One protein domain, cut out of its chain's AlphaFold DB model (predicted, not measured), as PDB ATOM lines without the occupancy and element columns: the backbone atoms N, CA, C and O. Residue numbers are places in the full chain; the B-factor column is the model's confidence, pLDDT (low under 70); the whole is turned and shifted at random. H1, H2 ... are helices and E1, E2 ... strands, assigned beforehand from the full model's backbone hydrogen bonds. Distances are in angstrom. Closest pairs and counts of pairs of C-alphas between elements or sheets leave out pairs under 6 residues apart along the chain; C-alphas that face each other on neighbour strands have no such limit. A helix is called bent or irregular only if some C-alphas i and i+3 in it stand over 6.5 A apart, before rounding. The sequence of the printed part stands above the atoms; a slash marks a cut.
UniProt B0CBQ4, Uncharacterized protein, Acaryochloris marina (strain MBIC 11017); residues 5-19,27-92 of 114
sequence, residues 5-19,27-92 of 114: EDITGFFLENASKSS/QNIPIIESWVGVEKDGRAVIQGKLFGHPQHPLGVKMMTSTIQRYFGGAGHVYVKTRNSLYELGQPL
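AT A GLANCE: This is residues 5 to 19 and 27 to 92 of the 114 residues of an uncharacterized protein of Acaryochloris marina (strain MBIC 11017) (UniProt B0CBQ4). The model is one strongly twisted sheet of six strands folded back on itself, with E3 and E2 facing E6, E5 and E4 and sharply bent E1 as the hinge; the one helix, H1, packs along E5. Two three-stranded meanders, each strand the antiparallel neighbour of the one before, make this folded sheet: E1 E2 E3 and E4 E5 E6, joined where E1 runs beside E6. The printed part has 81 residues with one named helix and then six named strands; the sheet's order is E3, E2, E1, E6, E5, E4, mixed, with E1 and E6 parallel and the other neighbours antiparallel. The class is mixed, helices and strands. The whole is compact and rounded, with a radius of gyration of the C-alphas of 11.8 A and spans of 33 by 31 by 22 A.

HOW THE PARTS SIT: H1, residues 5 to 15, is on the sheet at a height over the sheet of 7.7 A, and every O i to N i+4 pair in it is within hydrogen-bond range. E1, residues 31 to 40, bends by 89 degrees at residue 34. E2, residues 43 to 51, forms a hairpin with E1 at 157 degrees, with N 38 and O 45 2.9 A apart; E2 bends by 57 degrees at residue 48. E3, residues 60 to 63, is an edge strand and forms a hairpin with E2, with N 62 and O 48 2.8 A apart. E4, residues 67 to 73, is the other edge strand; its closest C-alphas to E2 are those of Ile 67 and Val 45, 5.8 A apart. E5, residues 76 to 81, forms a hairpin with E4 at 158 degrees, with N 78 and O 71 2.8 A apart. H1 lies over E5 and runs along it at 16 degrees on the local plane; the closest C-alphas are those of Ala 15 and His 76, 6.2 A apart. E6, residues 85 to 91, forms a hairpin with E5, with N 88 and O 77 2.8 A apart. E6 is parallel to E1, with N 32 and O 87 2.8 A apart. E1 and E4 are apart.

IN THESE COORDINATES: H1 begins at C-alpha 5, (35.248, 0.340, -43.444), and is 14.8 A long. E1 spans 21.4 A and E2 23.8 A, E2 beginning at C-alpha 43, (43.518, -1.870, -35.516). E3 spans 10.0 A, E4 17.4 A and E5 16.6 A. E6 spans 17.1 A and ends at C-alpha 91, (25.440, 1.988, -36.342).

THE WHOLE: The two C-alphas farthest apart, those of Ser 19 and Asp 41, are 35.7 A apart. Residues 20 to 26 are not printed, and C-alphas 19 and 27 are 18.3 A apart across the cut. Of the links that are printed whole, E2 to E3 is short and the others are tight. Mean pLDDT of the printed part is 85.0; residues 16 to 19, 27 and 52 to 57 are under 70.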
ATOM      1  N   GLU A   5      35.994   0.260 -42.188       92.44
ATOM      2  CA  GLU A   5      35.248   0.340 -43.444       92.44
ATOM      3  C   GLU A   5      34.833  -1.051 -43.921       92.44
ATOM      4  O   GLU A   5      33.687  -1.220 -44.331       92.44
ATOM      5  N   ASP A   6      35.706  -2.058 -43.782       93.38
ATOM      6  CA  ASP A   6      35.382  -3.453 -44.113       93.38
ATOM      7  C   ASP A   6      34.166  -3.955 -43.313       93.38
ATOM      8  O   ASP A   6      33.235  -4.544 -43.869       93.38
ATOM      9  N   ILE A   7      34.152  -3.700 -41.998       92.25
ATOM     10  CA  ILE A   7      33.051  -4.102 -41.108       92.25
ATOM     11  C   ILE A   7      31.781  -3.323 -41.456       92.25
ATOM     12  O   ILE A   7      30.696  -3.900 -41.519       92.25
ATOM     13  N   THR A   8      31.907  -2.013 -41.668       91.50
ATOM     14  CA  THR A   8      30.769  -1.119 -41.913       91.50
ATOM     15  C   THR A   8      30.115  -1.418 -43.258       91.50
ATOM     16  O   THR A   8      28.893  -1.552 -43.323       91.50
ATOM     17  N   GLY A   9      30.910  -1.606 -44.313       91.62
ATOM     18  CA  GLY A   9      30.425  -2.023 -45.628       91.62
ATOM     19  C   GLY A   9      29.713  -3.371 -45.553       91.62
ATOM     20  O   GLY A   9      28.560  -3.484 -45.971       91.62
ATOM     21  N   PHE A  10      30.335  -4.361 -44.901       92.44
ATOM     22  CA  PHE A  10      29.709  -5.666 -44.692       92.44
ATOM     23  C   PHE A  10      28.391  -5.564 -43.914       92.44
ATOM     24  O   PHE A  10      27.427  -6.268 -44.233       92.44
ATOM     25  N   PHE A  11      28.331  -4.693 -42.902       91.25
ATOM     26  CA  PHE A  11      27.114  -4.456 -42.138       91.25
ATOM     27  C   PHE A  11      26.001  -3.909 -43.027       91.25
ATOM     28  O   PHE A  11      24.916  -4.479 -43.041       91.25
ATOM     29  N   LEU A  12      26.258  -2.863 -43.812       88.25
ATOM     30  CA  LEU A  12      25.252  -2.258 -44.692       88.25
ATOM     31  C   LEU A  12      24.695  -3.266 -45.716       88.25
ATOM     32  O   LEU A  12      23.485  -3.314 -45.956       88.25
ATOM     33  N   GLU A  13      25.556  -4.129 -46.255       88.31
ATOM     34  CA  GLU A  13      25.180  -5.178 -47.213       88.31
ATOM     35  C   GLU A  13      24.320  -6.300 -46.603       88.31
ATOM     36  O   GLU A  13      23.511  -6.922 -47.304       88.31
ATOM     37  N   ASN A  14      24.494  -6.595 -45.312       84.69
ATOM     38  CA  ASN A  14      23.895  -7.773 -44.674       84.69
ATOM     39  C   ASN A  14      22.792  -7.445 -43.660       84.69
ATOM     40  O   ASN A  14      21.861  -8.239 -43.529       84.69
ATOM     41  N   ALA A  15      22.829  -6.280 -43.015       71.44
ATOM     42  CA  ALA A  15      21.826  -5.840 -42.044       71.44
ATOM     43  C   ALA A  15      20.471  -5.530 -42.698       71.44
ATOM     44  O   ALA A  15      19.428  -5.770 -42.099       71.44
ATOM     45  N   SER A  16      20.467  -5.104 -43.969       61.00
ATOM     46  CA  SER A  16      19.248  -4.868 -44.765       61.00
ATOM     47  C   SER A  16      18.377  -6.123 -44.957       61.00
ATOM     48  O   SER A  16      17.249  -6.032 -45.435       61.00
ATOM     49  N   LYS A  17      18.893  -7.308 -44.606       56.72
ATOM     50  CA  LYS A  17      18.179  -8.593 -44.675       56.72
ATOM     51  C   LYS A  17      17.486  -8.957 -43.353       56.72
ATOM     52  O   LYS A  17      16.831  -9.996 -43.293       56.72
ATOM     53  N   SER A  18      17.632  -8.136 -42.310       52.53
ATOM     54  CA  SER A  18      17.070  -8.371 -40.981       52.53
ATOM     55  C   SER A  18      15.810  -7.544 -40.755       52.53
ATOM     56  O   SER A  18      15.866  -6.368 -40.408       52.53
ATOM     57  N   SER A  19      14.653  -8.175 -40.938       49.12
ATOM     58  CA  SER A  19      13.353  -7.623 -40.526       49.12
ATOM     59  C   SER A  19      12.959  -8.063 -39.109       49.12
ATOM     60  O   SER A  19      11.794  -7.941 -38.735       49.12
ATOM     61  N   GLN A  27      20.850 -17.533 -28.538       57.56
ATOM     62  CA  GLN A  27      22.218 -17.512 -27.995       57.56
ATOM     63  C   GLN A  27      22.387 -16.289 -27.090       57.56
ATOM     64  O   GLN A  27      22.048 -15.185 -27.491       57.56
ATOM     65  N   ASN A  28      22.915 -16.469 -25.871       74.06
ATOM     66  CA  ASN A  28      23.278 -15.388 -24.935       74.06
ATOM     67  C   ASN A  28      24.470 -14.554 -25.469       74.06
ATOM     68  O   ASN A  28      25.470 -14.370 -24.774       74.06
ATOM     69  N   ILE A  29      24.424 -14.129 -26.732       84.56
ATOM     70  CA  ILE A  29      25.423 -13.267 -27.347       84.56
ATOM     71  C   ILE A  29      25.068 -11.828 -26.963       84.56
ATOM     72  O   ILE A  29      23.961 -11.374 -27.245       84.56
ATOM     73  N   PRO A  30      25.985 -11.096 -26.317       87.81
ATOM     74  CA  PRO A  30      25.770  -9.694 -26.011       87.81
ATOM     75  C   PRO A  30      25.645  -8.858 -27.288       87.81
ATOM     76  O   PRO A  30      26.422  -9.032 -28.234       87.81
ATOM     77  N   ILE A  31      24.718  -7.905 -27.279       89.56
ATOM     78  CA  ILE A  31      24.445  -7.019 -28.411       89.56
ATOM     79  C   ILE A  31      25.094  -5.661 -28.142       89.56
ATOM     80  O   ILE A  31      24.937  -5.093 -27.060       89.56
ATOM     81  N   ILE A  32      25.813  -5.117 -29.124       91.19
ATOM     82  CA  ILE A  32      26.238  -3.712 -29.122       91.19
ATOM     83  C   ILE A  32      25.169  -2.918 -29.881       91.19
ATOM     84  O   ILE A  32      25.222  -2.805 -31.103       91.19
ATOM     85  N   GLU A  33      24.164  -2.410 -29.163       84.81
ATOM     86  CA  GLU A  33      22.931  -1.838 -29.739       84.81
ATOM     87  C   GLU A  33      23.174  -0.624 -30.632       84.81
ATOM     88  O   GLU A  33      22.512  -0.457 -31.653       84.81
ATOM     89  N   SER A  34      24.098   0.235 -30.207       85.31
ATOM     90  CA  SER A  34      24.521   1.434 -30.927       85.31
ATOM     91  C   SER A  34      26.034   1.458 -30.961       85.31
ATOM     92  O   SER A  34      26.662   1.371 -29.902       85.31
ATOM     93  N   TRP A  35      26.618   1.534 -32.154       91.12
ATOM     94  CA  TRP A  35      28.058   1.365 -32.315       91.12
ATOM     95  C   TRP A  35      28.684   2.286 -33.357       91.12
ATOM     96  O   TRP A  35      28.040   2.715 -34.306       91.12
ATOM     97  N   VAL A  36      29.971   2.561 -33.182       92.06
ATOM     98  CA  VAL A  36      30.843   3.210 -34.161       92.06
ATOM     99  C   VAL A  36      32.145   2.419 -34.234       92.06
ATOM    100  O   VAL A  36      32.661   1.953 -33.211       92.06
ATOM    101  N   GLY A  37      32.653   2.208 -35.444       92.06
ATOM    102  CA  GLY A  37      33.979   1.635 -35.627       92.06
ATOM    103  C   GLY A  37      35.047   2.707 -35.462       92.06
ATOM    104  O   GLY A  37      34.888   3.830 -35.930       92.06
ATOM    105  N   VAL A  38      36.131   2.364 -34.776       91.50
ATOM    106  CA  VAL A  38      37.263   3.261 -34.534       91.50
ATOM    107  C   VAL A  38      38.550   2.520 -34.869       91.50
ATOM    108  O   VAL A  38      38.701   1.340 -34.546       91.50
ATOM    109  N   GLU A  39      39.498   3.213 -35.491       91.00
ATOM    110  CA  GLU A  39      40.854   2.701 -35.648       91.00
ATOM    111  C   GLU A  39      41.723   3.137 -34.469       91.00
ATOM    112  O   GLU A  39      41.884   4.325 -34.189       91.00
ATOM    113  N   LYS A  40      42.301   2.163 -33.764       85.81
ATOM    114  CA  LYS A  40      43.226   2.396 -32.653       85.81
ATOM    115  C   LYS A  40      44.516   1.627 -32.890       85.81
ATOM    116  O   LYS A  40      44.488   0.406 -33.026       85.81
ATOM    117  N   ASP A  41      45.641   2.338 -32.946       87.81
ATOM    118  CA  ASP A  41      46.965   1.761 -33.227       87.81
ATOM    119  C   ASP A  41      46.979   0.928 -34.530       87.81
ATOM    120  O   ASP A  41      47.556  -0.160 -34.600       87.81
ATOM    121  N   GLY A  42      46.256   1.414 -35.551       88.00
ATOM    122  CA  GLY A  42      46.051   0.742 -36.838       88.00
ATOM    123  C   GLY A  42      45.087  -0.445 -36.798       88.00
ATOM    124  O   GLY A  42      44.983  -1.172 -37.774       88.00
ATOM    125  N   ARG A  43      44.401  -0.708 -35.680       91.69
ATOM    126  CA  ARG A  43      43.518  -1.870 -35.516       91.69
ATOM    127  C   ARG A  43      42.065  -1.438 -35.383       91.69
ATOM    128  O   ARG A  43      41.758  -0.558 -34.585       91.69
ATOM    129  N   ALA A  44      41.171  -2.138 -36.075       93.38
ATOM    130  CA  ALA A  44      39.739  -1.931 -35.925       93.38
ATOM    131  C   ALA A  44      39.244  -2.384 -34.539       93.38
ATOM    132  O   ALA A  44      39.471  -3.525 -34.102       93.38
ATOM    133  N   VAL A  45      38.545  -1.481 -33.857       94.06
ATOM    134  CA  VAL A  45      37.780  -1.726 -32.630       94.06
ATOM    135  C   VAL A  45      36.375  -1.145 -32.785       94.06
ATOM    136  O   VAL A  45      36.137  -0.291 -33.635       94.06
ATOM    137  N   ILE A  46      35.437  -1.606 -31.962       93.69
ATOM    138  CA  ILE A  46      34.070  -1.080 -31.921       93.69
ATOM    139  C   ILE A  46      33.843  -0.407 -30.575       93.69
ATOM    140  O   ILE A  46      34.123  -0.982 -29.521       93.69
ATOM    141  N   GLN A  47      33.310   0.808 -30.613       92.06
ATOM    142  CA  GLN A  47      32.814   1.518 -29.444       92.06
ATOM    143  C   GLN A  47      31.292   1.565 -29.500       92.06
ATOM    144  O   GLN A  47      30.723   1.821 -30.556       92.06
ATOM    145  N   GLY A  48      30.618   1.337 -28.376       90.25
ATOM    146  CA  GLY A  48      29.160   1.334 -28.374       90.25
ATOM    147  C   GLY A  48      28.520   1.103 -27.014       90.25
ATOM    148  O   GLY A  48      29.194   1.148 -25.983       90.25
ATOM    149  N   LYS A  49      27.206   0.869 -27.017       86.06
ATOM    150  CA  LYS A  49      26.420   0.522 -25.824       86.06
ATOM    151  C   LYS A  49      26.110  -0.969 -25.794       86.06
ATOM    152  O   LYS A  49      25.558  -1.492 -26.757       86.06
ATOM    153  N   LEU A  50      26.453  -1.627 -24.691       85.00
ATOM    154  CA  LEU A  50      26.237  -3.058 -24.491       85.00
ATOM    155  C   LEU A  50      24.841  -3.343 -23.917       85.00
ATOM    156  O   LEU A  50      24.422  -2.712 -22.944       85.00
ATOM    157  N   PHE A  51      24.163  -4.340 -24.475       79.38
ATOM    158  CA  PHE A  51      22.875  -4.855 -24.023       79.38
ATOM    159  C   PHE A  51      22.923  -6.383 -23.890       79.38
ATOM    160  O   PHE A  51      23.649  -7.065 -24.616       79.38
ATOM    161  N   GLY A  52      22.175  -6.931 -22.929       67.62
ATOM    162  CA  GLY A  52      22.057  -8.381 -22.742       67.62
ATOM    163  C   GLY A  52      23.302  -9.083 -22.179       67.62
ATOM    164  O   GLY A  52      23.375 -10.308 -22.218       67.62
ATOM    165  N   HIS A  53      24.290  -8.352 -21.642       64.31
ATOM    166  CA  HIS A  53      25.449  -8.974 -20.992       64.31
ATOM    167  C   HIS A  53      25.156  -9.281 -19.513       64.31
ATOM    168  O   HIS A  53      24.867  -8.356 -18.757       64.31
ATOM    169  N   PRO A  54      25.316 -10.534 -19.040       62.97
ATOM    170  CA  PRO A  54      24.927 -10.926 -17.679       62.97
ATOM    171  C   PRO A  54      25.715 -10.213 -16.569       62.97
ATOM    172  O   PRO A  54      25.254 -10.142 -15.436       62.97
ATOM    173  N   GLN A  55      26.907  -9.692 -16.881       64.12
ATOM    174  CA  GLN A  55      27.789  -9.023 -15.911       64.12
ATOM    175  C   GLN A  55      27.776  -7.486 -16.001       64.12
ATOM    176  O   GLN A  55      28.487  -6.838 -15.236       64.12
ATOM    177  N   HIS A  56      27.028  -6.888 -16.937       61.75
ATOM    178  CA  HIS A  56      27.028  -5.434 -17.124       61.75
ATOM    179  C   HIS A  56      25.606  -4.864 -17.112       61.75
ATOM    180  O   HIS A  56      24.717  -5.446 -17.733       61.75
ATOM    181  N   PRO A  57      25.386  -3.714 -16.448       66.12
ATOM    182  CA  PRO A  57      24.143  -2.969 -16.586       66.12
ATOM    183  C   PRO A  57      23.832  -2.672 -18.057       66.12
ATOM    184  O   PRO A  57      24.734  -2.463 -18.872       66.12
ATOM    185  N   LEU A  58      22.544  -2.634 -18.389       72.94
ATOM    186  CA  LEU A  58      22.090  -2.309 -19.740       72.94
ATOM    187  C   LEU A  58      22.535  -0.891 -20.129       72.94
ATOM    188  O   LEU A  58      22.462   0.037 -19.323       72.94
ATOM    189  N   GLY A  59      22.992  -0.722 -21.370       71.31
ATOM    190  CA  GLY A  59      23.356   0.583 -21.925       71.31
ATOM    191  C   GLY A  59      24.735   1.103 -21.507       71.31
ATOM    192  O   GLY A  59      25.053   2.263 -21.787       71.31
ATOM    193  N   VAL A  60      25.570   0.278 -20.862       82.62
ATOM    194  CA  VAL A  60      26.948   0.649 -20.505       82.62
ATOM    195  C   VAL A  60      27.768   0.914 -21.765       82.62
ATOM    196  O   VAL A  60      27.789   0.109 -22.697       82.62
ATOM    197  N   LYS A  61      28.473   2.052 -21.771       86.62
ATOM    198  CA  LYS A  61      29.460   2.378 -22.803       86.62
ATOM    199  C   LYS A  61      30.623   1.394 -22.711       86.62
ATOM    200  O   LYS A  61      31.205   1.225 -21.642       86.62
ATOM    201  N   MET A  62      30.995   0.799 -23.833       87.88
ATOM    202  CA  MET A  62      32.129  -0.108 -23.925       87.88
ATOM    203  C   MET A  62      32.969   0.165 -25.169       87.88
ATOM    204  O   MET A  62      32.504   0.758 -26.142       87.88
ATOM    205  N   MET A  63      34.202  -0.326 -25.133       90.75
ATOM    206  CA  MET A  63      35.078  -0.440 -26.290       90.75
ATOM    207  C   MET A  63      35.553  -1.888 -26.367       90.75
ATOM    208  O   MET A  63      35.993  -2.455 -25.363       90.75
ATOM    209  N   THR A  64      35.433  -2.509 -27.536       92.06
ATOM    210  CA  THR A  64      35.919  -3.871 -27.740       92.06
ATOM    211  C   THR A  64      37.446  -3.899 -27.741       92.06
ATOM    212  O   THR A  64      38.125  -2.899 -27.980       92.06
ATOM    213  N   SER A  65      38.012  -5.089 -27.549       92.81
ATOM    214  CA  SER A  65      39.382  -5.336 -28.004       92.81
ATOM    215  C   SER A  65      39.432  -5.436 -29.537       92.81
ATOM    216  O   SER A  65      38.394  -5.376 -30.205       92.81
ATOM    217  N   THR A  66      40.640  -5.575 -30.095       95.00
ATOM    218  CA  THR A  66      40.857  -5.708 -31.541       95.00
ATOM    219  C   THR A  66      39.952  -6.771 -32.153       95.00
ATOM    220  O   THR A  66      39.922  -7.924 -31.700       95.00
ATOM    221  N   ILE A  67      39.256  -6.383 -33.217       95.62
ATOM    222  CA  ILE A  67      38.435  -7.295 -34.000       95.62
ATOM    223  C   ILE A  67      39.343  -8.201 -34.822       95.62
ATOM    224  O   ILE A  67      40.247  -7.752 -35.520       95.62
ATOM    225  N   GLN A  68      39.098  -9.502 -34.707       95.44
ATOM    226  CA  GLN A  68      39.834 -10.533 -35.434       95.44
ATOM    227  C   GLN A  68      39.064 -11.022 -36.660       95.44
ATOM    228  O   GLN A  68      39.672 -11.449 -37.638       95.44
ATOM    229  N   ARG A  69      37.727 -11.004 -36.596       94.88
ATOM    230  CA  ARG A  69      36.841 -11.448 -37.675       94.88
ATOM    231  C   ARG A  69      35.463 -10.810 -37.526       94.88
ATOM    232  O   ARG A  69      35.010 -10.597 -36.403       94.88
ATOM    233  N   TYR A  70      34.781 -10.603 -38.643       94.62
ATOM    234  CA  TYR A  70      33.344 -10.349 -38.708       94.62
ATOM    235  C   TYR A  70      32.674 -11.396 -39.606       94.62
ATOM    236  O   TYR A  70      33.330 -11.991 -40.466       94.62
ATOM    237  N   PHE A  71      31.398 -11.682 -39.367       93.88
ATOM    238  CA  PHE A  71      30.604 -12.595 -40.191       93.88
ATOM    239  C   PHE A  71      29.109 -12.305 -40.041       93.88
ATOM    240  O   PHE A  71      28.683 -11.701 -39.059       93.88
ATOM    241  N   GLY A  72      28.316 -12.737 -41.021       90.00
ATOM    242  CA  GLY A  72      26.860 -12.597 -41.019       90.00
ATOM    243  C   GLY A  72      26.163 -13.941 -40.828       90.00
ATOM    244  O   GLY A  72      26.687 -14.979 -41.237       90.00
ATOM    245  N   GLY A  73      24.974 -13.928 -40.232       84.31
ATOM    246  CA  GLY A  73      24.142 -15.118 -40.059       84.31
ATOM    247  C   GLY A  73      22.733 -14.758 -39.604       84.31
ATOM    248  O   GLY A  73      22.572 -13.935 -38.710       84.31
ATOM    249  N   ALA A  74      21.717 -15.367 -40.226       81.50
ATOM    250  CA  ALA A  74      20.301 -15.133 -39.911       81.50
ATOM    251  C   ALA A  74      19.869 -13.646 -39.944       81.50
ATOM    252  O   ALA A  74      18.999 -13.241 -39.191       81.50
ATOM    253  N   GLY A  75      20.484 -12.823 -40.804       81.81
ATOM    254  CA  GLY A  75      20.219 -11.375 -40.875       81.81
ATOM    255  C   GLY A  75      21.046 -10.533 -39.895       81.81
ATOM    256  O   GLY A  75      21.132  -9.321 -40.047       81.81
ATOM    257  N   HIS A  76      21.734 -11.158 -38.948       87.62
ATOM    258  CA  HIS A  76      22.562 -10.469 -37.968       87.62
ATOM    259  C   HIS A  76      24.019 -10.409 -38.420       87.62
ATOM    260  O   HIS A  76      24.495 -11.249 -39.195       87.62
ATOM    261  N   VAL A  77      24.743  -9.421 -37.901       92.00
ATOM    262  CA  VAL A  77      26.178  -9.250 -38.127       92.00
ATOM    263  C   VAL A  77      26.893  -9.372 -36.797       92.00
ATOM    264  O   VAL A  77      26.499  -8.762 -35.807       92.00
ATOM    265  N   TYR A  78      27.968 -10.149 -36.787       93.25
ATOM    266  CA  TYR A  78      28.719 -10.461 -35.587       93.25
ATOM    267  C   TYR A  78      30.173 -10.050 -35.730       93.25
ATOM    268  O   TYR A  78      30.784 -10.222 -36.789       93.25
ATOM    269  N   VAL A  79      30.756  -9.583 -34.629       94.81
ATOM    270  CA  VAL A  79      32.186  -9.295 -34.516       94.81
ATOM    271  C   VAL A  79      32.820 -10.178 -33.452       94.81
ATOM    272  O   VAL A  79      32.356 -10.277 -32.313       94.81
ATOM    273  N   LYS A  80      33.915 -10.836 -33.828       95.12
ATOM    274  CA  LYS A  80      34.706 -11.698 -32.955       95.12
ATOM    275  C   LYS A  80      35.993 -10.985 -32.572       95.12
ATOM    276  O   LYS A  80      36.810 -10.619 -33.420       95.12
ATOM    277  N   THR A  81      36.186 -10.849 -31.271       94.19
ATOM    278  CA  THR A  81      37.474 -10.508 -30.664       94.19
ATOM    279  C   THR A  81      38.145 -11.774 -30.132       94.19
ATOM    280  O   THR A  81      37.570 -12.864 -30.196       94.19
ATOM    281  N   ARG A  82      39.336 -11.639 -29.538       91.56
ATOM    282  CA  ARG A  82      40.064 -12.772 -28.945       91.56
ATOM    283  C   ARG A  82      39.205 -13.587 -27.968       91.56
ATOM    284  O   ARG A  82      39.207 -14.811 -28.037       91.56
ATOM    285  N   ASN A  83      38.468 -12.907 -27.089       87.50
ATOM    286  CA  ASN A  83      37.768 -13.548 -25.969       87.50
ATOM    287  C   ASN A  83      36.241 -13.447 -26.056       87.50
ATOM    288  O   ASN A  83      35.549 -14.212 -25.397       87.50
ATOM    289  N   SER A  84      35.712 -12.558 -26.896       89.50
ATOM    290  CA  SER A  84      34.287 -12.218 -26.885       89.50
ATOM    291  C   SER A  84      33.708 -12.198 -28.290       89.50
ATOM    292  O   SER A  84      34.407 -11.886 -29.257       89.50
ATOM    293  N   LEU A  85      32.435 -12.560 -28.388       92.19
ATOM    294  CA  LEU A  85      31.614 -12.464 -29.586       92.19
ATOM    295  C   LEU A  85      30.497 -11.469 -29.287       92.19
ATOM    296  O   LEU A  85      29.893 -11.562 -28.221       92.19
ATOM    297  N   TYR A  86      30.253 -10.551 -30.213       91.62
ATOM    298  CA  TYR A  86      29.182  -9.571 -30.100       91.62
ATOM    299  C   TYR A  86      28.339  -9.580 -31.360       91.62
ATOM    300  O   TYR A  86      28.879  -9.701 -32.461       91.62
ATOM    301  N   GLU A  87      27.040  -9.406 -31.188       92.19
ATOM    302  CA  GLU A  87      26.149  -9.002 -32.265       92.19
ATOM    303  C   GLU A  87      26.186  -7.475 -32.405       92.19
ATOM    304  O   GLU A  87      26.232  -6.748 -31.408       92.19
ATOM    305  N   LEU A  88      26.194  -6.985 -33.642       91.44
ATOM    306  CA  LEU A  88      26.094  -5.566 -33.943       91.44
ATOM    307  C   LEU A  88      24.632  -5.179 -34.157       91.44
ATOM    308  O   LEU A  88      23.973  -5.690 -35.061       91.44
ATOM    309  N   GLY A  89      24.161  -4.238 -33.340       89.00
ATOM    310  CA  GLY A  89      22.911  -3.523 -33.555       89.00
ATOM    311  C   GLY A  89      23.071  -2.426 -34.609       89.00
ATOM    312  O   GLY A  89      23.795  -2.576 -35.590       89.00
ATOM    313  N   GLN A  90      22.414  -1.290 -34.406       87.06
ATOM    314  CA  GLN A  90      22.439  -0.193 -35.371       87.06
ATOM    315  C   GLN A  90      23.739   0.620 -35.262       87.06
ATOM    316  O   GLN A  90      24.187   0.924 -34.153       87.06
ATOM    317  N   PRO A  91      24.352   1.027 -36.384       87.25
ATOM    318  CA  PRO A  91      25.440   1.988 -36.342       87.25
ATOM    319  C   PRO A  91      24.912   3.335 -35.831       87.25
ATOM    320  O   PRO A  91      23.784   3.743 -36.123       87.25
ATOM    321  N   LEU A  92      25.727   4.038 -35.049       82.38
ATOM    322  CA  LEU A  92      25.417   5.378 -34.576       82.38
ATOM    323  C   LEU A  92      25.441   6.330 -35.780       82.38
ATOM    324  O   LEU A  92      26.492   6.557 -36.371       82.38
TER     325      LEU A  92